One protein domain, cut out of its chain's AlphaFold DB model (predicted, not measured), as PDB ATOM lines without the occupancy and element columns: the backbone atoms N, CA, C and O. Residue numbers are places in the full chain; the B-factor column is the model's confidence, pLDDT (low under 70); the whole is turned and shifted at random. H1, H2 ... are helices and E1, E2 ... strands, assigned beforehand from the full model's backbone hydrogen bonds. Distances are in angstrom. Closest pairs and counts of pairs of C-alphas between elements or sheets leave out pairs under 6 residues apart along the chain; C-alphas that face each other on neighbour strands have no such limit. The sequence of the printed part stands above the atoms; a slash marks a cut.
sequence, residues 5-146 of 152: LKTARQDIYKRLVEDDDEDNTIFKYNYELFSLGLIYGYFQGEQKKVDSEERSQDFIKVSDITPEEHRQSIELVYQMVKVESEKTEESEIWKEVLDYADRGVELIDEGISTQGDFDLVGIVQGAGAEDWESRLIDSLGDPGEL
ATOM      1  N   LEU A   5     295.960 411.797 281.389       91.75
ATOM      2  CA  LEU A   5     296.491 411.795 282.742       91.75
ATOM      3  C   LEU A   5     295.919 410.604 283.507       91.75
ATOM      4  O   LEU A   5     294.705 410.404 283.533       91.75
ATOM      5  N   LYS A   6     296.813 409.831 284.117       91.75
ATOM      6  CA  LYS A   6     296.514 408.665 284.948       91.75
ATOM      7  C   LYS A   6     297.442 408.683 286.151       91.75
ATOM      8  O   LYS A   6     298.553 409.192 286.049       91.75
ATOM      9  N   THR A   7     297.021 408.072 287.247       89.62
ATOM     10  CA  THR A   7     297.873 407.897 288.428       89.62
ATOM     11  C   THR A   7     297.602 406.558 289.087       89.62
ATOM     12  O   THR A   7     296.486 406.031 289.008       89.62
ATOM     13  N   ALA A   8     298.622 406.037 289.756       90.31
ATOM     14  CA  ALA A   8     298.486 404.949 290.713       90.31
ATOM     15  C   ALA A   8     298.256 405.446 292.154       90.31
ATOM     16  O   ALA A   8     297.935 404.659 293.038       90.31
ATOM     17  N   ARG A   9     298.378 406.757 292.400       89.19
ATOM     18  CA  ARG A   9     298.270 407.393 293.720       89.19
ATOM     19  C   ARG A   9     296.919 408.066 293.953       89.19
ATOM     20  O   ARG A   9     296.839 409.169 294.486       89.19
ATOM     21  N   GLN A  10     295.833 407.398 293.558       88.69
ATOM     22  CA  GLN A  10     294.461 407.898 293.750       88.69
ATOM     23  C   GLN A  10     294.158 408.248 295.217       88.69
ATOM     24  O   GLN A  10     293.356 409.133 295.495       88.69
ATOM     25  N   ASP A  11     294.812 407.562 296.154       88.38
ATOM     26  CA  ASP A  11     294.783 407.866 297.583       88.38
ATOM     27  C   ASP A  11     295.259 409.294 297.894       88.38
ATOM     28  O   ASP A  11     294.609 409.994 298.670       88.38
ATOM     29  N   ILE A  12     296.351 409.739 297.260       91.06
ATOM     30  CA  ILE A  12     296.887 411.093 297.432       91.06
ATOM     31  C   ILE A  12     295.981 412.113 296.748       91.06
ATOM     32  O   ILE A  12     295.660 413.136 297.346       91.06
ATOM     33  N   TYR A  13     295.538 411.838 295.519       91.56
ATOM     34  CA  TYR A  13     294.670 412.761 294.781       91.56
ATOM     35  C   TYR A  13     293.367 413.039 295.527       91.56
ATOM     36  O   TYR A  13     292.967 414.192 295.633       91.56
ATOM     37  N   LYS A  14     292.762 412.017 296.140       89.12
ATOM     38  CA  LYS A  14     291.602 412.225 297.009       89.12
ATOM     39  C   LYS A  14     291.925 413.168 298.160       89.12
ATOM     40  O   LYS A  14     291.249 414.161 298.338       89.12
ATOM     41  N   ARG A  15     293.013 412.928 298.891       87.75
ATOM     42  CA  ARG A  15     293.373 413.776 300.035       87.75
ATOM     43  C   ARG A  15     293.715 415.220 299.647       87.75
ATOM     44  O   ARG A  15     293.419 416.128 300.410       87.75
ATOM     45  N   LEU A  16     294.404 415.428 298.526       89.38
ATOM     46  CA  LEU A  16     294.965 416.738 298.174       89.38
ATOM     47  C   LEU A  16     294.096 417.547 297.200       89.38
ATOM     48  O   LEU A  16     294.311 418.755 297.078       89.38
ATOM     49  N   VAL A  17     293.158 416.896 296.503       89.38
ATOM     50  CA  VAL A  17     292.313 417.502 295.460       89.38
ATOM     51  C   VAL A  17     290.817 417.340 295.738       89.38
ATOM     52  O   VAL A  17     290.056 418.262 295.467       89.38
ATOM     53  N   GLU A  18     290.384 416.190 296.257       79.88
ATOM     54  CA  GLU A  18     288.968 415.865 296.500       79.88
ATOM     55  C   GLU A  18     288.708 415.704 298.011       79.88
ATOM     56  O   GLU A  18     288.507 414.592 298.499       79.88
ATOM     57  N   ASP A  19     288.746 416.805 298.765       68.44
ATOM     58  CA  ASP A  19     288.330 416.803 300.177       68.44
ATOM     59  C   ASP A  19     286.804 416.992 300.286       68.44
ATOM     60  O   ASP A  19     286.181 417.627 299.430       68.44
ATOM     61  N   ASP A  20     286.201 416.448 301.346       60.81
ATOM     62  CA  ASP A  20     284.760 416.550 301.623       60.81
ATOM     63  C   ASP A  20     284.326 418.015 301.886       60.81
ATOM     64  O   ASP A  20     283.151 418.352 301.721       60.81
ATOM     65  N   ASP A  21     285.277 418.889 302.240       62.84
ATOM     66  CA  ASP A  21     285.143 420.350 302.284       62.84
ATOM     67  C   ASP A  21     285.967 420.981 301.136       62.84
ATOM     68  O   ASP A  21     287.139 421.322 301.312       62.84
ATOM     69  N   GLU A  22     285.347 421.165 299.957       58.12
ATOM     70  CA  GLU A  22     285.968 421.691 298.713       58.12
ATOM     71  C   GLU A  22     286.761 423.010 298.885       58.12
ATOM     72  O   GLU A  22     287.592 423.343 298.043       58.12
ATOM     73  N   ASP A  23     286.527 423.766 299.963       60.69
ATOM     74  CA  ASP A  23     287.202 425.038 300.255       60.69
ATOM     75  C   ASP A  23     288.590 424.885 300.920       60.69
ATOM     76  O   ASP A  23     289.312 425.876 301.041       60.69
ATOM     77  N   ASN A  24     288.982 423.674 301.346       67.56
ATOM     78  CA  ASN A  24     290.254 423.415 302.041       67.56
ATOM     79  C   ASN A  24     291.243 422.540 301.252       67.56
ATOM     80  O   ASN A  24     292.300 422.186 301.779       67.56
ATOM     81  N   THR A  25     290.939 422.193 300.000       81.00
ATOM     82  CA  THR A  25     291.860 421.401 299.180       81.00
ATOM     83  C   THR A  25     293.072 422.233 298.765       81.00
ATOM     84  O   THR A  25     292.973 423.417 298.439       81.00
ATOM     85  N   ILE A  26     294.253 421.610 298.777       86.62
ATOM     86  CA  ILE A  26     295.503 422.277 298.375       86.62
ATOM     87  C   ILE A  26     295.499 422.539 296.866       86.62
ATOM     88  O   ILE A  26     295.981 423.576 296.408       86.62
ATOM     89  N   PHE A  27     294.944 421.603 296.096       89.88
ATOM     90  CA  PHE A  27     294.794 421.720 294.654       89.88
ATOM     91  C   PHE A  27     293.322 421.666 294.283       89.88
ATOM     92  O   PHE A  27     292.562 420.851 294.797       89.88
ATOM     93  N   LYS A  28     292.931 422.498 293.325       88.50
ATOM     94  CA  LYS A  28     291.555 422.548 292.844       88.50
ATOM     95  C   LYS A  28     291.289 421.502 291.768       88.50
ATOM     96  O   LYS A  28     290.159 421.047 291.604       88.50
ATOM     97  N   TYR A  29     292.316 421.145 290.997       90.50
ATOM     98  CA  TYR A  29     292.179 420.206 289.890       90.50
ATOM     99  C   TYR A  29     293.283 419.151 289.875       90.50
ATOM    100  O   TYR A  29     294.455 419.443 290.106       90.50
ATOM    101  N   ASN A  30     292.932 417.930 289.455       91.94
ATOM    102  CA  ASN A  30     293.880 416.816 289.328       91.94
ATOM    103  C   ASN A  30     295.082 417.164 288.431       91.94
ATOM    104  O   ASN A  30     296.201 416.722 288.681       91.94
ATOM    105  N   TYR A  31     294.891 417.977 287.388       92.44
ATOM    106  CA  TYR A  31     295.997 418.364 286.510       92.44
ATOM    107  C   TYR A  31     296.987 419.343 287.167       92.44
ATOM    108  O   TYR A  31     298.137 419.381 286.737       92.44
ATOM    109  N   GLU A  32     296.591 420.097 288.202       93.50
ATOM    110  CA  GLU A  32     297.497 420.991 288.939       93.50
ATOM    111  C   GLU A  32     298.509 420.153 289.720       93.50
ATOM    112  O   GLU A  32     299.712 420.249 289.460       93.50
ATOM    113  N   LEU A  33     298.012 419.239 290.563       93.75
ATOM    114  CA  LEU A  33     298.837 418.282 291.301       93.75
ATOM    115  C   LEU A  33     299.653 417.393 290.355       93.75
ATOM    116  O   LEU A  33     300.842 417.191 290.581       93.75
ATOM    117  N   PHE A  34     299.055 416.910 289.259       94.81
ATOM    118  CA  PHE A  34     299.786 416.128 288.259       94.81
ATOM    119  C   PHE A  34     300.947 416.916 287.657       94.81
ATOM    120  O   PHE A  34     302.050 416.393 287.556       94.81
ATOM    121  N   SER A  35     300.717 418.162 287.235       94.44
ATOM    122  CA  SER A  35     301.759 418.967 286.596       94.44
ATOM    123  C   SER A  35     302.906 419.280 287.556       94.44
ATOM    124  O   SER A  35     304.064 419.123 287.175       94.44
ATOM    125  N   LEU A  36     302.604 419.638 288.810       93.12
ATOM    126  CA  LEU A  36     303.623 419.886 289.827       93.12
ATOM    127  C   LEU A  36     304.370 418.601 290.196       93.12
ATOM    128  O   LEU A  36     305.596 418.606 290.250       93.12
ATOM    129  N   GLY A  37     303.645 417.499 290.401       92.69
ATOM    130  CA  GLY A  37     304.225 416.189 290.677       92.69
ATOM    131  C   GLY A  37     305.116 415.705 289.537       92.69
ATOM    132  O   GLY A  37     306.220 415.244 289.781       92.69
ATOM    133  N   LEU A  38     304.708 415.886 288.281       93.69
ATOM    134  CA  LEU A  38     305.524 415.525 287.122       93.69
ATOM    135  C   LEU A  38     306.844 416.287 287.098       93.69
ATOM    136  O   LEU A  38     307.902 415.681 286.984       93.69
ATOM    137  N   ILE A  39     306.765 417.609 287.215       90.31
ATOM    138  CA  ILE A  39     307.919 418.504 287.273       90.31
ATOM    139  C   ILE A  39     308.844 418.057 288.414       90.31
ATOM    140  O   ILE A  39     310.006 417.737 288.188       90.31
ATOM    141  N   TYR A  40     308.309 417.947 289.627       88.62
ATOM    142  CA  TYR A  40     309.097 417.642 290.814       88.62
ATOM    143  C   TYR A  40     309.707 416.233 290.796       88.62
ATOM    144  O   TYR A  40     310.892 416.067 291.081       88.62
ATOM    145  N   GLY A  41     308.929 415.222 290.412       89.69
ATOM    146  CA  GLY A  41     309.388 413.839 290.315       89.69
ATOM    147  C   GLY A  41     310.421 413.643 289.211       89.69
ATOM    148  O   GLY A  41     311.411 412.945 289.423       89.69
ATOM    149  N   TYR A  42     310.245 414.313 288.067       88.19
ATOM    150  CA  TYR A  42     311.257 414.333 287.014       88.19
ATOM    151  C   TYR A  42     312.583 414.913 287.527       88.19
ATOM    152  O   TYR A  42     313.627 414.307 287.301       88.19
ATOM    153  N   PHE A  43     312.570 416.007 288.300       82.44
ATOM    154  CA  PHE A  43     313.816 416.588 288.825       82.44
ATOM    155  C   PHE A  43     314.524 415.750 289.867       82.44
ATOM    156  O   PHE A  43     315.746 415.651 289.830       82.44
ATOM    157  N   GLN A  44     313.779 415.119 290.765       80.44
ATOM    158  CA  GLN A  44     314.380 414.245 291.769       80.44
ATOM    159  C   GLN A  44     314.990 412.984 291.134       80.44
ATOM    160  O   GLN A  44     315.767 412.280 291.769       80.44
ATOM    161  N   GLY A  45     314.675 412.699 289.863       69.44
ATOM    162  CA  GLY A  45     315.293 411.634 289.077       69.44
ATOM    163  C   GLY A  45     314.979 410.222 289.552       69.44
ATOM    164  O   GLY A  45     315.496 409.247 289.007       69.44
ATOM    165  N   GLU A  46     314.103 410.101 290.538       65.50
ATOM    166  CA  GLU A  46     313.619 408.832 291.031       65.50
ATOM    167  C   GLU A  46     312.431 408.397 290.177       65.50
ATOM    168  O   GLU A  46     311.322 408.915 290.283       65.50
ATOM    169  N   GLN A  47     312.651 407.402 289.321       63.34
ATOM    170  CA  GLN A  47     311.545 406.658 288.736       63.34
ATOM    171  C   GLN A  47     311.133 405.569 289.716       63.34
ATOM    172  O   GLN A  47     311.853 404.586 289.916       63.34
ATOM    173  N   LYS A  48     309.939 405.691 290.290       64.00
ATOM    174  CA  LYS A  48     309.283 404.530 290.880       64.00
ATOM    175  C   LYS A  48     308.458 403.884 289.782       64.00
ATOM    176  O   LYS A  48     307.438 404.422 289.369       64.00
ATOM    177  N   LYS A  49     308.925 402.737 289.285       65.12
ATOM    178  CA  LYS A  49     308.148 401.935 288.337       65.12
ATOM    179  C   LYS A  49     306.904 401.445 289.055       65.12
ATOM    180  O   LYS A  49     306.982 400.508 289.846       65.12
ATOM    181  N   VAL A  50     305.787 402.102 288.790       61.81
ATOM    182  CA  VAL A  50     304.490 401.637 289.253       61.81
ATOM    183  C   VAL A  50     303.935 400.679 288.207       61.81
ATOM    184  O   VAL A  50     304.117 400.889 286.999       61.81
ATOM    185  N   ASP A  51     303.311 399.587 288.645       61.69
ATOM    186  CA  ASP A  51     302.680 398.683 287.695       61.69
ATOM    187  C   ASP A  51     301.577 399.444 286.947       61.69
ATOM    188  O   ASP A  51     300.760 400.155 287.529       61.69
ATOM    189  N   SER A  52     301.557 399.317 285.624       59.66
ATOM    190  CA  SER A  52     300.532 399.941 284.787       59.66
ATOM    191  C   SER A  52     299.119 399.483 285.151       59.66
ATOM    192  O   SER A  52     298.176 400.224 284.888       59.66
ATOM    193  N   GLU A  53     298.975 398.300 285.756       63.25
ATOM    194  CA  GLU A  53     297.698 397.795 286.273       63.25
ATOM    195  C   GLU A  53     297.205 398.559 287.517       63.25
ATOM    196  O   GLU A  53     296.000 398.614 287.761       63.25
ATOM    197  N   GLU A  54     298.097 399.218 288.263       66.31
ATOM    198  CA  GLU A  54     297.734 400.045 289.424       66.31
ATOM    199  C   GLU A  54     297.160 401.414 289.011       66.31
ATOM    200  O   GLU A  54     296.473 402.074 289.794       66.31
ATOM    201  N   ARG A  55     297.361 401.830 287.750       75.94
ATOM    202  CA  ARG A  55     296.798 403.070 287.192       75.94
ATOM    203  C   ARG A  55     295.352 402.867 286.763       75.94
ATOM    204  O   ARG A  55     295.049 402.605 285.599       75.94
ATOM    205  N   SER A  56     294.457 402.999 287.730       65.31
ATOM    206  CA  SER A  56     293.071 402.548 287.603       65.31
ATOM    207  C   SER A  56     292.103 403.543 286.949       65.31
ATOM    208  O   SER A  56     291.019 403.124 286.543       65.31
ATOM    209  N   GLN A  57     292.460 404.828 286.789       68.88
ATOM    210  CA  GLN A  57     291.553 405.838 286.220       68.88
ATOM    211  C   GLN A  57     292.222 406.875 285.309       68.88
ATOM    212  O   GLN A  57     293.300 407.395 285.597       68.88
ATOM    213  N   ASP A  58     291.510 407.182 284.222       79.62
ATOM    214  CA  ASP A  58     291.721 408.345 283.362       79.62
ATOM    215  C   ASP A  58     291.126 409.592 284.028       79.62
ATOM    216  O   ASP A  58     289.925 409.634 284.289       79.62
ATOM    217  N   PHE A  59     291.941 410.620 284.252       82.75
ATOM    218  CA  PHE A  59     291.469 411.900 284.785       82.75
ATOM    219  C   PHE A  59     290.951 412.829 283.690       82.75
ATOM    220  O   PHE A  59     289.806 413.267 283.705       82.75
ATOM    221  N   ILE A  60     291.829 413.167 282.746       88.56
ATOM    222  CA  ILE A  60     291.577 414.149 281.691       88.56
ATOM    223  C   ILE A  60     292.591 413.940 280.568       88.56
ATOM    224  O   ILE A  60     293.737 413.547 280.810       88.56
ATOM    225  N   LYS A  61     292.189 414.193 279.320       91.00
ATOM    226  CA  LYS A  61     293.131 414.197 278.196       91.00
ATOM    227  C   LYS A  61     293.998 415.444 278.259       91.00
ATOM    228  O   LYS A  61     293.498 416.530 278.527       91.00
ATOM    229  N   VAL A  62     295.270 415.314 277.897       89.94
ATOM    230  CA  VAL A  62     296.213 416.446 277.865       89.94
ATOM    231  C   VAL A  62     295.713 417.583 276.961       89.94
ATOM    232  O   VAL A  62     295.922 418.753 277.264       89.94
ATOM    233  N   SER A  63     295.004 417.256 275.873       89.75
ATOM    234  CA  SER A  63     294.395 418.240 274.964       89.75
ATOM    235  C   SER A  63     293.306 419.096 275.607       89.75
ATOM    236  O   SER A  63     293.073 420.212 275.149       89.75
ATOM    237  N   ASP A  64     292.657 418.570 276.643       90.69
ATOM    238  CA  ASP A  64     291.448 419.136 277.238       90.69
ATOM    239  C   ASP A  64     291.778 419.947 278.508       90.69
ATOM    240  O   ASP A  64     290.894 420.557 279.106       90.69
ATOM    241  N   ILE A  65     293.055 419.978 278.916       90.12
ATOM    242  CA  ILE A  65     293.531 420.749 280.067       90.12
ATOM    243  C   ILE A  65     293.462 422.244 279.751       90.12
ATOM    244  O   ILE A  65     294.028 422.721 278.761       90.12
ATOM    245  N   THR A  66     292.797 422.976 280.640       85.06
ATOM    246  CA  THR A  66     292.797 424.438 280.691       85.06
ATOM    247  C   THR A  66     293.009 424.856 282.145       85.06
ATOM    248  O   THR A  66     292.357 424.270 283.005       85.06
ATOM    249  N   PRO A  67     293.894 425.824 282.430       85.88
ATOM    250  CA  PRO A  67     294.569 426.696 281.469       85.88
ATOM    251  C   PRO A  67     295.805 426.035 280.808       85.88
ATOM    252  O   PRO A  67     296.208 424.923 281.158       85.88
ATOM    253  N   GLU A  68     296.335 426.655 279.750       88.06
ATOM    254  CA  GLU A  68     297.308 426.035 278.832       88.06
ATOM    255  C   GLU A  68     298.686 425.768 279.472       88.06
ATOM    256  O   GLU A  68     299.416 424.878 279.033       88.06
ATOM    257  N   GLU A  69     299.036 426.482 280.533       89.69
ATOM    258  CA  GLU A  69     300.340 426.431 281.195       89.69
ATOM    259  C   GLU A  69     300.648 425.031 281.748       89.69
ATOM    260  O   GLU A  69     301.773 424.537 281.622       89.69
ATOM    261  N   HIS A  70     299.641 424.332 282.283       91.38
ATOM    262  CA  HIS A  70     299.800 422.951 282.749       91.38
ATOM    263  C   HIS A  70     300.080 422.004 281.582       91.38
ATOM    264  O   HIS A  70     300.959 421.148 281.666       91.38
ATOM    265  N   ARG A  71     299.381 422.191 280.458       92.38
ATOM    266  CA  ARG A  71     299.607 421.410 279.238       92.38
ATOM    267  C   ARG A  71     301.017 421.632 278.696       92.38
ATOM    268  O   ARG A  71     301.678 420.665 278.332       92.38
ATOM    269  N   GLN A  72     301.478 422.882 278.650       91.31
ATOM    270  CA  GLN A  72     302.823 423.224 278.182       91.31
ATOM    271  C   GLN A  72     303.904 422.626 279.080       91.31
ATOM    272  O   GLN A  72     304.885 422.091 278.574       91.31
ATOM    273  N   SER A  73     303.699 422.651 280.395       90.88
ATOM    274  CA  SER A  73     304.642 422.066 281.348       90.88
ATOM    275  C   SER A  73     304.733 420.544 281.209       90.88
ATOM    276  O   SER A  73     305.827 419.985 281.179       90.88
ATOM    277  N   ILE A  74     303.591 419.870 281.042       94.44
ATOM    278  CA  ILE A  74     303.546 418.425 280.780       94.44
ATOM    279  C   ILE A  74     304.236 418.093 279.453       94.44
ATOM    280  O   ILE A  74     304.982 417.118 279.370       94.44
ATOM    281  N   GLU A  75     304.011 418.903 278.416       93.38
ATOM    282  CA  GLU A  75     304.656 418.715 277.117       93.38
ATOM    283  C   GLU A  75     306.170 418.906 277.194       93.38
ATOM    284  O   GLU A  75     306.912 418.127 276.601       93.38
ATOM    285  N   LEU A  76     306.630 419.908 277.943       91.06
ATOM    286  CA  LEU A  76     308.048 420.175 278.142       91.06
ATOM    287  C   LEU A  76     308.752 418.958 278.751       91.06
ATOM    288  O   LEU A  76     309.717 418.462 278.170       91.06
ATOM    289  N   VAL A  77     308.230 418.434 279.865       91.88
ATOM    290  CA  VAL A  77     308.807 417.252 280.521       91.88
ATOM    291  C   VAL A  77     308.711 416.025 279.615       91.88
ATOM    292  O   VAL A  77     309.672 415.271 279.507       91.88
ATOM    293  N   TYR A  78     307.609 415.842 278.881       93.50
ATOM    294  CA  TYR A  78     307.498 414.758 277.901       93.50
ATOM    295  C   TYR A  78     308.606 414.808 276.837       93.50
ATOM    296  O   TYR A  78     309.182 413.770 276.513       93.50
ATOM    297  N   GLN A  79     308.922 415.989 276.294       90.75
ATOM    298  CA  GLN A  79     310.007 416.120 275.318       90.75
ATOM    299  C   GLN A  79     311.372 415.821 275.944       90.75
ATOM    300  O   GLN A  79     312.186 415.174 275.296       90.75
ATOM    301  N   MET A  80     311.606 416.226 277.194       88.62
ATOM    302  CA  MET A  80     312.849 415.900 277.901       88.62
ATOM    303  C   MET A  80     312.997 414.391 278.113       88.62
ATOM    304  O   MET A  80     313.977 413.803 277.669       88.62
ATOM    305  N   VAL A  81     311.968 413.731 278.653       89.88
ATOM    306  CA  VAL A  81     311.946 412.267 278.830       89.88
ATOM    307  C   VAL A  81     312.131 411.541 277.496       89.88
ATOM    308  O   VAL A  81     312.818 410.524 277.419       89.88
ATOM    309  N   LYS A  82     311.546 412.059 276.412       89.62
ATOM    310  CA  LYS A  82     311.745 411.510 275.068       89.62
ATOM    311  C   LYS A  82     313.207 411.582 274.622       89.62
ATOM    312  O   LYS A  82     313.667 410.642 273.981       89.62
ATOM    313  N   VAL A  83     313.907 412.680 274.905       86.50
ATOM    314  CA  VAL A  83     315.325 412.806 274.546       86.50
ATOM    315  C   VAL A  83     316.190 411.901 275.425       86.50
ATOM    316  O   VAL A  83     317.020 411.176 274.887       86.50
ATOM    317  N   GLU A  84     315.951 411.868 276.737       84.19
ATOM    318  CA  GLU A  84     316.745 411.072 277.687       84.19
ATOM    319  C   GLU A  84     316.573 409.559 277.527       84.19
ATOM    320  O   GLU A  84     317.533 408.805 277.653       84.19
ATOM    321  N   SER A  85     315.344 409.092 277.287       83.56
ATOM    322  CA  SER A  85     315.042 407.654 277.284       83.56
ATOM    323  C   SER A  85     315.535 406.921 276.033       83.56
ATOM    324  O   SER A  85     315.515 405.691 276.012       83.56
ATOM    325  N   GLU A  86     315.914 407.648 274.974       79.31
ATOM    326  CA  GLU A  86     316.204 407.126 273.625       79.31
ATOM    327  C   GLU A  86     315.071 406.267 273.014       79.31
ATOM    328  O   GLU A  86     315.237 405.621 271.975       79.31
ATOM    329  N   LYS A  87     313.885 406.257 273.635       85.31
ATOM    330  CA  LYS A  87     312.738 405.460 273.197       85.31
ATOM    331  C   LYS A  87     312.062 406.098 271.995       85.31
ATOM    332  O   LYS A  87     311.914 407.314 271.893       85.31
ATOM    333  N   THR A  88     311.574 405.256 271.091       84.19
ATOM    334  CA  THR A  88     310.837 405.701 269.899       84.19
ATOM    335  C   THR A  88     309.326 405.566 270.052       84.19
ATOM    336  O   THR A  88     308.576 406.259 269.366       84.19
ATOM    337  N   GLU A  89     308.875 404.689 270.950       91.31
ATOM    338  CA  GLU A  89     307.459 404.410 271.173       91.31
ATOM    339  C   GLU A  89     306.831 405.443 272.120       91.31
ATOM    340  O   GLU A  89     307.166 405.524 273.303       91.31
ATOM    341  N   GLU A  90     305.868 406.213 271.602       91.31
ATOM    342  CA  GLU A  90     305.141 407.261 272.343       91.31
ATOM    343  C   GLU A  90     304.518 406.726 273.642       91.31
ATOM    344  O   GLU A  90     304.517 407.411 274.663       91.31
ATOM    345  N   SER A  91     304.000 405.495 273.622       90.69
ATOM    346  CA  SER A  91     303.369 404.854 274.779       90.69
ATOM    347  C   SER A  91     304.358 404.548 275.904       90.69
ATOM    348  O   SER A  91     303.995 404.658 277.075       90.69
ATOM    349  N   GLU A  92     305.597 404.183 275.575       90.50
ATOM    350  CA  GLU A  92     306.627 403.888 276.569       90.50
ATOM    351  C   GLU A  92     307.193 405.166 277.187       90.50
ATOM    352  O   GLU A  92     307.380 405.215 278.402       90.50
ATOM    353  N   ILE A  93     307.395 406.210 276.375       92.44
ATOM    354  CA  ILE A  93     307.779 407.546 276.855       92.44
ATOM    355  C   ILE A  93     306.684 408.086 277.776       92.44
ATOM    356  O   ILE A  93     306.953 408.572 278.872       92.44
ATOM    357  N   TRP A  94     305.420 407.969 277.358       93.50
ATOM    358  CA  TRP A  94     304.300 408.417 278.175       93.50
ATOM    359  C   TRP A  94     304.205 407.648 279.492       93.50
ATOM    360  O   TRP A  94     303.899 408.244 280.517       93.50
ATOM    361  N   LYS A  95     304.516 406.345 279.501       90.88
ATOM    362  CA  LYS A  95     304.570 405.568 280.744       90.88
ATOM    363  C   LYS A  95     305.604 406.133 281.721       90.88
ATOM    364  O   LYS A  95     305.275 406.266 282.893       90.88
ATOM    365  N   GLU A  96     306.788 406.520 281.251       91.50
ATOM    366  CA  GLU A  96     307.798 407.161 282.106       91.50
ATOM    367  C   GLU A  96     307.345 408.518 282.640       91.50
ATOM    368  O   GLU A  96     307.542 408.811 283.815       91.50
ATOM    369  N   VAL A  97     306.677 409.327 281.814       93.81
ATOM    370  CA  VAL A  97     306.072 410.590 282.273       93.81
ATOM    371  C   VAL A  97     305.089 410.335 283.416       93.81
ATOM    372  O   VAL A  97     305.121 411.032 284.427       93.81
ATOM    373  N   LEU A  98     304.239 409.314 283.302       93.25
ATOM    374  CA  LEU A  98     303.324 408.950 284.383       93.25
ATOM    375  C   LEU A  98     304.073 408.442 285.631       93.25
ATOM    376  O   LEU A  98     303.662 408.764 286.742       93.25
ATOM    377  N   ASP A  99     305.165 407.685 285.467       91.81
ATOM    378  CA  ASP A  99     305.994 407.195 286.584       91.81
ATOM    379  C   ASP A  99     306.628 408.369 287.358       91.81
ATOM    380  O   ASP A  99     306.601 408.384 288.591       91.81
ATOM    381  N   TYR A 100     307.131 409.387 286.651       92.88
ATOM    382  CA  TYR A 100     307.652 410.609 287.269       92.88
ATOM    383  C   TYR A 100     306.566 411.403 287.993       92.88
ATOM    384  O   TYR A 100     306.783 411.844 289.121       92.88
ATOM    385  N   ALA A 101     305.391 411.559 287.377       93.62
ATOM    386  CA  ALA A 101     304.266 412.238 288.009       93.62
ATOM    387  C   ALA A 101     303.843 411.546 289.306       93.62
ATOM    388  O   ALA A 101     303.736 412.204 290.338       93.62
ATOM    389  N   ASP A 102     303.679 410.219 289.271       92.31
ATOM    390  CA  ASP A 102     303.331 409.435 290.453       92.31
ATOM    391  C   ASP A 102     304.372 409.634 291.561       92.31
ATOM    392  O   ASP A 102     303.982 409.963 292.680       92.31
ATOM    393  N   ARG A 103     305.678 409.525 291.254       91.25
ATOM    394  CA  ARG A 103     306.741 409.715 292.256       91.25
ATOM    395  C   ARG A 103     306.722 411.112 292.867       91.25
ATOM    396  O   ARG A 103     306.812 411.237 294.086       91.25
ATOM    397  N   GLY A 104     306.614 412.155 292.049       92.00
ATOM    398  CA  GLY A 104     306.606 413.518 292.569       92.00
ATOM    399  C   GLY A 104     305.384 413.813 293.430       92.00
ATOM    400  O   GLY A 104     305.514 414.510 294.432       92.00
ATOM    401  N   VAL A 105     304.226 413.228 293.112       92.69
ATOM    402  CA  VAL A 105     303.044 413.296 293.983       92.69
ATOM    403  C   VAL A 105     303.306 412.611 295.330       92.69
ATOM    404  O   VAL A 105     302.936 413.177 296.357       92.69
ATOM    405  N   GLU A 106     303.997 411.461 295.367       91.94
ATOM    406  CA  GLU A 106     304.400 410.843 296.647       91.94
ATOM    407  C   GLU A 106     305.308 411.768 297.460       91.94
ATOM    408  O   GLU A 106     305.096 411.936 298.654       91.94
ATOM    409  N   LEU A 107     306.298 412.390 296.819       89.62
ATOM    410  CA  LEU A 107     307.252 413.265 297.499       89.62
ATOM    411  C   LEU A 107     306.589 414.532 298.058       89.62
ATOM    412  O   LEU A 107     306.931 414.976 299.154       89.62
ATOM    413  N   ILE A 108     305.637 415.111 297.322       91.38
ATOM    414  CA  ILE A 108     304.833 416.247 297.796       91.38
ATOM    415  C   ILE A 108     304.034 415.832 299.032       91.38
ATOM    416  O   ILE A 108     304.036 416.533 300.041       91.38
ATOM    417  N   ASP A 109     303.387 414.673 298.967       91.19
ATOM    418  CA  ASP A 109     302.577 414.146 300.057       91.19
ATOM    419  C   ASP A 109     303.391 413.797 301.311       91.19
ATOM    420  O   ASP A 109     302.982 414.104 302.432       91.19
ATOM    421  N   GLU A 110     304.567 413.194 301.132       89.31
ATOM    422  CA  GLU A 110     305.535 412.928 302.198       89.31
ATOM    423  C   GLU A 110     305.989 414.240 302.859       89.31
ATOM    424  O   GLU A 110     306.064 414.325 304.091       89.31
ATOM    425  N   GLY A 111     306.232 415.280 302.055       86.94
ATOM    426  CA  GLY A 111     306.569 416.625 302.519       86.94
ATOM    427  C   GLY A 111     305.463 417.235 303.381       86.94
ATOM    428  O   GLY A 111     305.721 417.599 304.531       86.94
ATOM    429  N   ILE A 112     304.227 417.256 302.872       89.31
ATOM    430  CA  ILE A 112     303.051 417.763 303.599       89.31
ATOM    431  C   ILE A 112     302.835 416.976 304.889       89.31
ATOM    432  O   ILE A 112     302.659 417.560 305.953       89.31
ATOM    433  N   SER A 113     302.892 415.644 304.829       86.50
ATOM    434  CA  SER A 113     302.673 414.783 305.997       86.50
ATOM    435  C   SER A 113     303.717 415.010 307.094       86.50
ATOM    436  O   SER A 113     303.410 414.883 308.279       86.50
ATOM    437  N   THR A 114     304.949 415.353 306.712       85.50
ATOM    438  CA  THR A 114     306.052 415.600 307.650       85.50
ATOM    439  C   THR A 114     305.997 417.005 308.250       85.50
ATOM    440  O   THR A 114     306.285 417.178 309.434       85.50
ATOM    441  N   GLN A 115     305.652 418.011 307.445       82.62
ATOM    442  CA  GLN A 115     305.659 419.422 307.850       82.62
ATOM    443  C   GLN A 115     304.309 419.896 308.406       82.62
ATOM    444  O   GLN A 115     304.255 420.893 309.122       82.62
ATOM    445  N   GLY A 116     303.232 419.168 308.111       83.19
ATOM    446  CA  GLY A 116     301.857 419.536 308.437       83.19
ATOM    447  C   GLY A 116     301.281 420.650 307.560       83.19
ATOM    448  O   GLY A 116     300.186 421.117 307.860       83.19
ATOM    449  N   ASP A 117     301.998 421.087 306.520       84.25
ATOM    450  CA  ASP A 117     301.595 422.174 305.624       84.25
ATOM    451  C   ASP A 117     302.181 421.984 304.213       84.25
ATOM    452  O   ASP A 117     303.167 421.264 304.028       84.25
ATOM    453  N   PHE A 118     301.572 422.622 303.212       84.94
ATOM    454  CA  PHE A 118     302.056 422.623 301.835       84.94
ATOM    455  C   PHE A 118     303.043 423.769 301.589       84.94
ATOM    456  O   PHE A 118     302.661 424.934 301.481       84.94
ATOM    457  N   ASP A 119     304.320 423.422 301.421       84.38
ATOM    458  CA  ASP A 119     305.390 424.381 301.152       84.38
ATOM    459  C   ASP A 119     305.855 424.345 299.687       84.38
ATOM    460  O   ASP A 119     306.827 423.680 299.316       84.38
ATOM    461  N   LEU A 120     305.174 425.114 298.831       82.62
ATOM    462  CA  LEU A 120     305.591 425.294 297.437       82.62
ATOM    463  C   LEU A 120     306.991 425.920 297.325       82.62
ATOM    464  O   LEU A 120     307.736 425.598 296.400       82.62
ATOM    465  N   VAL A 121     307.358 426.813 298.249       80.88
ATOM    466  CA  VAL A 121     308.669 427.473 298.223       80.88
ATOM    467  C   VAL A 121     309.761 426.449 298.500       80.88
ATOM    468  O   VAL A 121     310.751 426.421 297.772       80.88
ATOM    469  N   GLY A 122     309.556 425.574 299.480       77.81
ATOM    470  CA  GLY A 122     310.429 424.445 299.779       77.81
ATOM    471  C   GLY A 122     310.581 423.486 298.600       77.81
ATOM    472  O   GLY A 122     311.704 423.104 298.280       77.81
ATOM    473  N   ILE A 123     309.493 423.167 297.889       79.69
ATOM    474  CA  ILE A 123     309.544 422.349 296.661       79.69
ATOM    475  C   ILE A 123     310.419 423.019 295.591       79.69
ATOM    476  O   ILE A 123     311.285 422.373 295.002       79.69
ATOM    477  N   VAL A 124     310.232 424.321 295.353       76.00
ATOM    478  CA  VAL A 124     311.011 425.070 294.352       76.00
ATOM    479  C   VAL A 124     312.480 425.208 294.766       76.00
ATOM    480  O   VAL A 124     313.359 425.064 293.925       76.00
ATOM    481  N   GLN A 125     312.767 425.468 296.042       71.50
ATOM    482  CA  GLN A 125     314.136 425.603 296.556       71.50
ATOM    483  C   GLN A 125     314.880 424.267 296.625       71.50
ATOM    484  O   GLN A 125     316.090 424.235 296.411       71.50
ATOM    485  N   GLY A 126     314.169 423.177 296.919       68.38
ATOM    486  CA  GLY A 126     314.711 421.819 296.908       68.38
ATOM    487  C   GLY A 126     315.052 421.331 295.501       68.38
ATOM    488  O   GLY A 126     315.895 420.452 295.347       68.38
ATOM    489  N   ALA A 127     314.451 421.928 294.473       65.31
ATOM    490  CA  ALA A 127     314.833 421.730 293.086       65.31
ATOM    491  C   ALA A 127     316.020 422.657 292.746       65.31
ATOM    492  O   ALA A 127     315.863 423.691 292.095       65.31
ATOM    493  N   GLY A 128     317.210 422.321 293.256       63.50
ATOM    494  CA  GLY A 128     318.431 423.112 293.089       63.50
ATOM    495  C   GLY A 128     318.728 423.431 291.618       63.50
ATOM    496  O   GLY A 128     318.683 422.553 290.758       63.50
ATOM    497  N   ALA A 129     319.038 424.695 291.316       61.78
ATOM    498  CA  ALA A 129     319.246 425.162 289.939       61.78
ATOM    499  C   ALA A 129     320.371 424.414 289.195       61.78
ATOM    500  O   ALA A 129     320.302 424.270 287.979       61.78
ATOM    501  N   GLU A 130     321.378 423.919 289.917       64.50
ATOM    502  CA  GLU A 130     322.499 423.157 289.351       64.50
ATOM    503  C   GLU A 130     322.063 421.761 288.863       64.50
ATOM    504  O   GLU A 130     322.472 421.326 287.786       64.50
ATOM    505  N   ASP A 131     321.163 421.092 289.594       66.75
ATOM    506  CA  ASP A 131     320.617 419.782 289.209       66.75
ATOM    507  C   ASP A 131     319.712 419.902 287.972       66.75
ATOM    508  O   ASP A 131     319.716 419.052 287.076       66.75
ATOM    509  N   TRP A 132     318.974 421.012 287.894       69.50
ATOM    510  CA  TRP A 132     318.215 421.397 286.709       69.50
ATOM    511  C   TRP A 132     319.110 421.658 285.507       69.50
ATOM    512  O   TRP A 132     318.814 421.185 284.414       69.50
ATOM    513  N   GLU A 133     320.178 422.436 285.689       71.62
ATOM    514  CA  GLU A 133     321.078 422.808 284.602       71.62
ATOM    515  C   GLU A 133     321.719 421.564 283.983       71.62
ATOM    516  O   GLU A 133     321.679 421.419 282.763       71.62
ATOM    517  N   SER A 134     322.196 420.616 284.799       71.69
ATOM    518  CA  SER A 134     322.760 419.358 284.295       71.69
ATOM    519  C   SER A 134     321.745 418.554 283.479       71.69
ATOM    520  O   SER A 134     322.038 418.173 282.348       71.69
ATOM    521  N   ARG A 135     320.528 418.336 283.999       71.75
ATOM    522  CA  ARG A 135     319.484 417.582 283.279       71.75
ATOM    523  C   ARG A 135     319.037 418.271 281.995       71.75
ATOM    524  O   ARG A 135     318.801 417.613 280.984       71.75
ATOM    525  N   LEU A 136     318.927 419.600 282.015       72.31
ATOM    526  CA  LEU A 136     318.600 420.382 280.825       72.31
ATOM    527  C   LEU A 136     319.708 420.291 279.776       72.31
ATOM    528  O   LEU A 136     319.392 420.171 278.598       72.31
ATOM    529  N   ILE A 137     320.978 420.327 280.183       74.50
ATOM    530  CA  ILE A 137     322.122 420.144 279.284       74.50
ATOM    531  C   ILE A 137     322.115 418.733 278.690       74.50
ATOM    532  O   ILE A 137     322.261 418.595 277.477       74.50
ATOM    533  N   ASP A 138     321.876 417.701 279.496       71.31
ATOM    534  CA  ASP A 138     321.813 416.316 279.017       71.31
ATOM    535  C   ASP A 138     320.640 416.105 278.038       71.31
ATOM    536  O   ASP A 138     320.783 415.432 277.017       71.31
ATOM    537  N   SER A 139     319.491 416.737 278.304       67.62
ATOM    538  CA  SER A 139     318.276 416.629 277.483       67.62
ATOM    539  C   SER A 139     318.248 417.527 276.242       67.62
ATOM    540  O   SER A 139     317.592 417.201 275.256       67.62
ATOM    541  N   LEU A 140     318.860 418.712 276.278       69.56
ATOM    542  CA  LEU A 140     318.716 419.740 275.231       69.56
ATOM    543  C   LEU A 140     320.052 420.132 274.584       69.56
ATOM    544  O   LEU A 140     320.056 420.873 273.596       69.56
ATOM    545  N   GLY A 141     321.166 419.617 275.105       64.94
ATOM    546  CA  GLY A 141     322.524 420.028 274.763       64.94
ATOM    547  C   GLY A 141     322.961 421.291 275.509       64.94
ATOM    548  O   GLY A 141     322.137 422.110 275.925       64.94
ATOM    549  N   ASP A 142     324.277 421.479 275.646       66.12
ATOM    550  CA  ASP A 142     324.845 422.666 276.290       66.12
ATOM    551  C   ASP A 142     324.482 423.944 275.492       66.12
ATOM    552  O   ASP A 142     324.853 424.086 274.314       66.12
ATOM    553  N   PRO A 143     323.795 424.929 276.106       61.53
ATOM    554  CA  PRO A 143     323.518 426.222 275.480       61.53
ATOM    555  C   PRO A 143     324.774 426.943 274.954       61.53
ATOM    556  O   PRO A 143     324.693 427.723 273.996       61.53
ATOM    557  N   GLY A 144     325.934 426.707 275.573       60.81
ATOM    558  CA  GLY A 144     327.248 427.194 275.165       60.81
ATOM    559  C   GLY A 144     327.728 426.612 273.836       60.81
ATOM    560  O   GLY A 144     328.316 427.346 273.035       60.81
ATOM    561  N   GLU A 145     327.398 425.354 273.546       57.53
ATOM    562  CA  GLU A 145     327.719 424.671 272.286       57.53
ATOM    563  C   GLU A 145     326.758 425.070 271.149       57.53
ATOM    564  O   GLU A 145     327.143 425.150 269.979       57.53
ATOM    565  N   LEU A 146     325.523 425.458 271.487       52.19
ATOM    566  CA  LEU A 146     324.503 425.912 270.529       52.19
ATOM    567  C   LEU A 146     324.744 427.328 269.964       52.19
ATOM    568  O   LEU A 146     324.099 427.725 268.984       52.19
TER     569      LEU A 146
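What this domain is: This is residues 5 to 146 of the 152 residues of an uncharacterized protein of Salinadaptatus halalkaliphilus (UniProt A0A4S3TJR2). Helix H2 runs through the middle of this domain and the long helix H4 crosses it at nearly a right angle; H3 is side by side with H2, H1 packs near the start of H2, and H6 packs on the last residues of H3. A small two-stranded ribbon, E1 and E2, is near the first residues of H2, with E1 also close to H4. The printed part has 142 residues, with six named helices and two named strands in the order E1 H1 H2 E2 H3 H4 H5 H6; the sheet, E1 - E2, is antiparallel and the class is mostly helix. The whole is compact, with a radius of gyration of the C-alphas of 15.3 A, and its outline is elongated, spanning 52 by 32 by 28 A.

Where its parts are: Strand E1 is residues 5 to 7, 7.0 A long, beginning at C-alpha 5 at (296.491, 411.795, 282.742), and E2 is residues 57 to 61, 11.7 A. H2 is residues 30 to 44, 20.8 A; H4, the longest, is residues 90 to 115, 37.5 A, from C-alpha 90 at (305.141, 407.261, 272.343) to C-alpha 115 at (305.659, 419.422, 307.850). H3 is residues 68 to 84, 24.6 A. H1 is residues 10 to 17, H5 residues 120 to 126, and H6 residues 129 to 140, ending at C-alpha 140 at (318.716, 419.740, 275.231).

How they stand to each other: E1 and E2 are antiparallel neighbours at 156 degrees, with N 5 and O 60 at 2.9 A and N 59 and O 5 at 2.9 A, within hydrogen-bond range. The closest C-alphas of E1 and H4 are those of Thr 7 and Asp 102, 6.0 A apart. H2, the hub, touches four helices. It touches H4 about perpendicular at 88 degrees, closest at the C-alphas of Gly 41 and Gly 104, 3.6 A. It touches H3 the same way at a shallow tilt of 32 degrees, only just short of steep, closest at the C-alphas of Ser 35 and His 70, 5.9 A. With residues 30 to 33 alone it touches H1, closest at the C-alphas of Val 17 and Asn 30, 6.4 A. H2 and H6 only just touch, with 3 pairs of C-alphas within 8 A, the closest those of Phe 43 and Trp 132, 6.9 A. H3 touches H6, closest at the C-alphas of Met 80 and Ser 139, 5.5 A. H5 is close to H2 but not clearly touching, with the C-alphas of Tyr 40 and Ile 123 closest at 7.5 A. H4 and H6 are apart. In all six helices every O i to N i+4 pair is within hydrogen-bond range.

The domain as a whole: The two C-alphas farthest apart are those of Asp 20 and Glu 145, 52.7 A. The printed part has no cut. The links H1 to H2 and H2 to E2 are long, 12 residues each. The mean pLDDT of the printed part is 82.1; it is under 70 in 33 residues, among them 19 to 24, 45 to 54, 126 to 132 and 139 to 146.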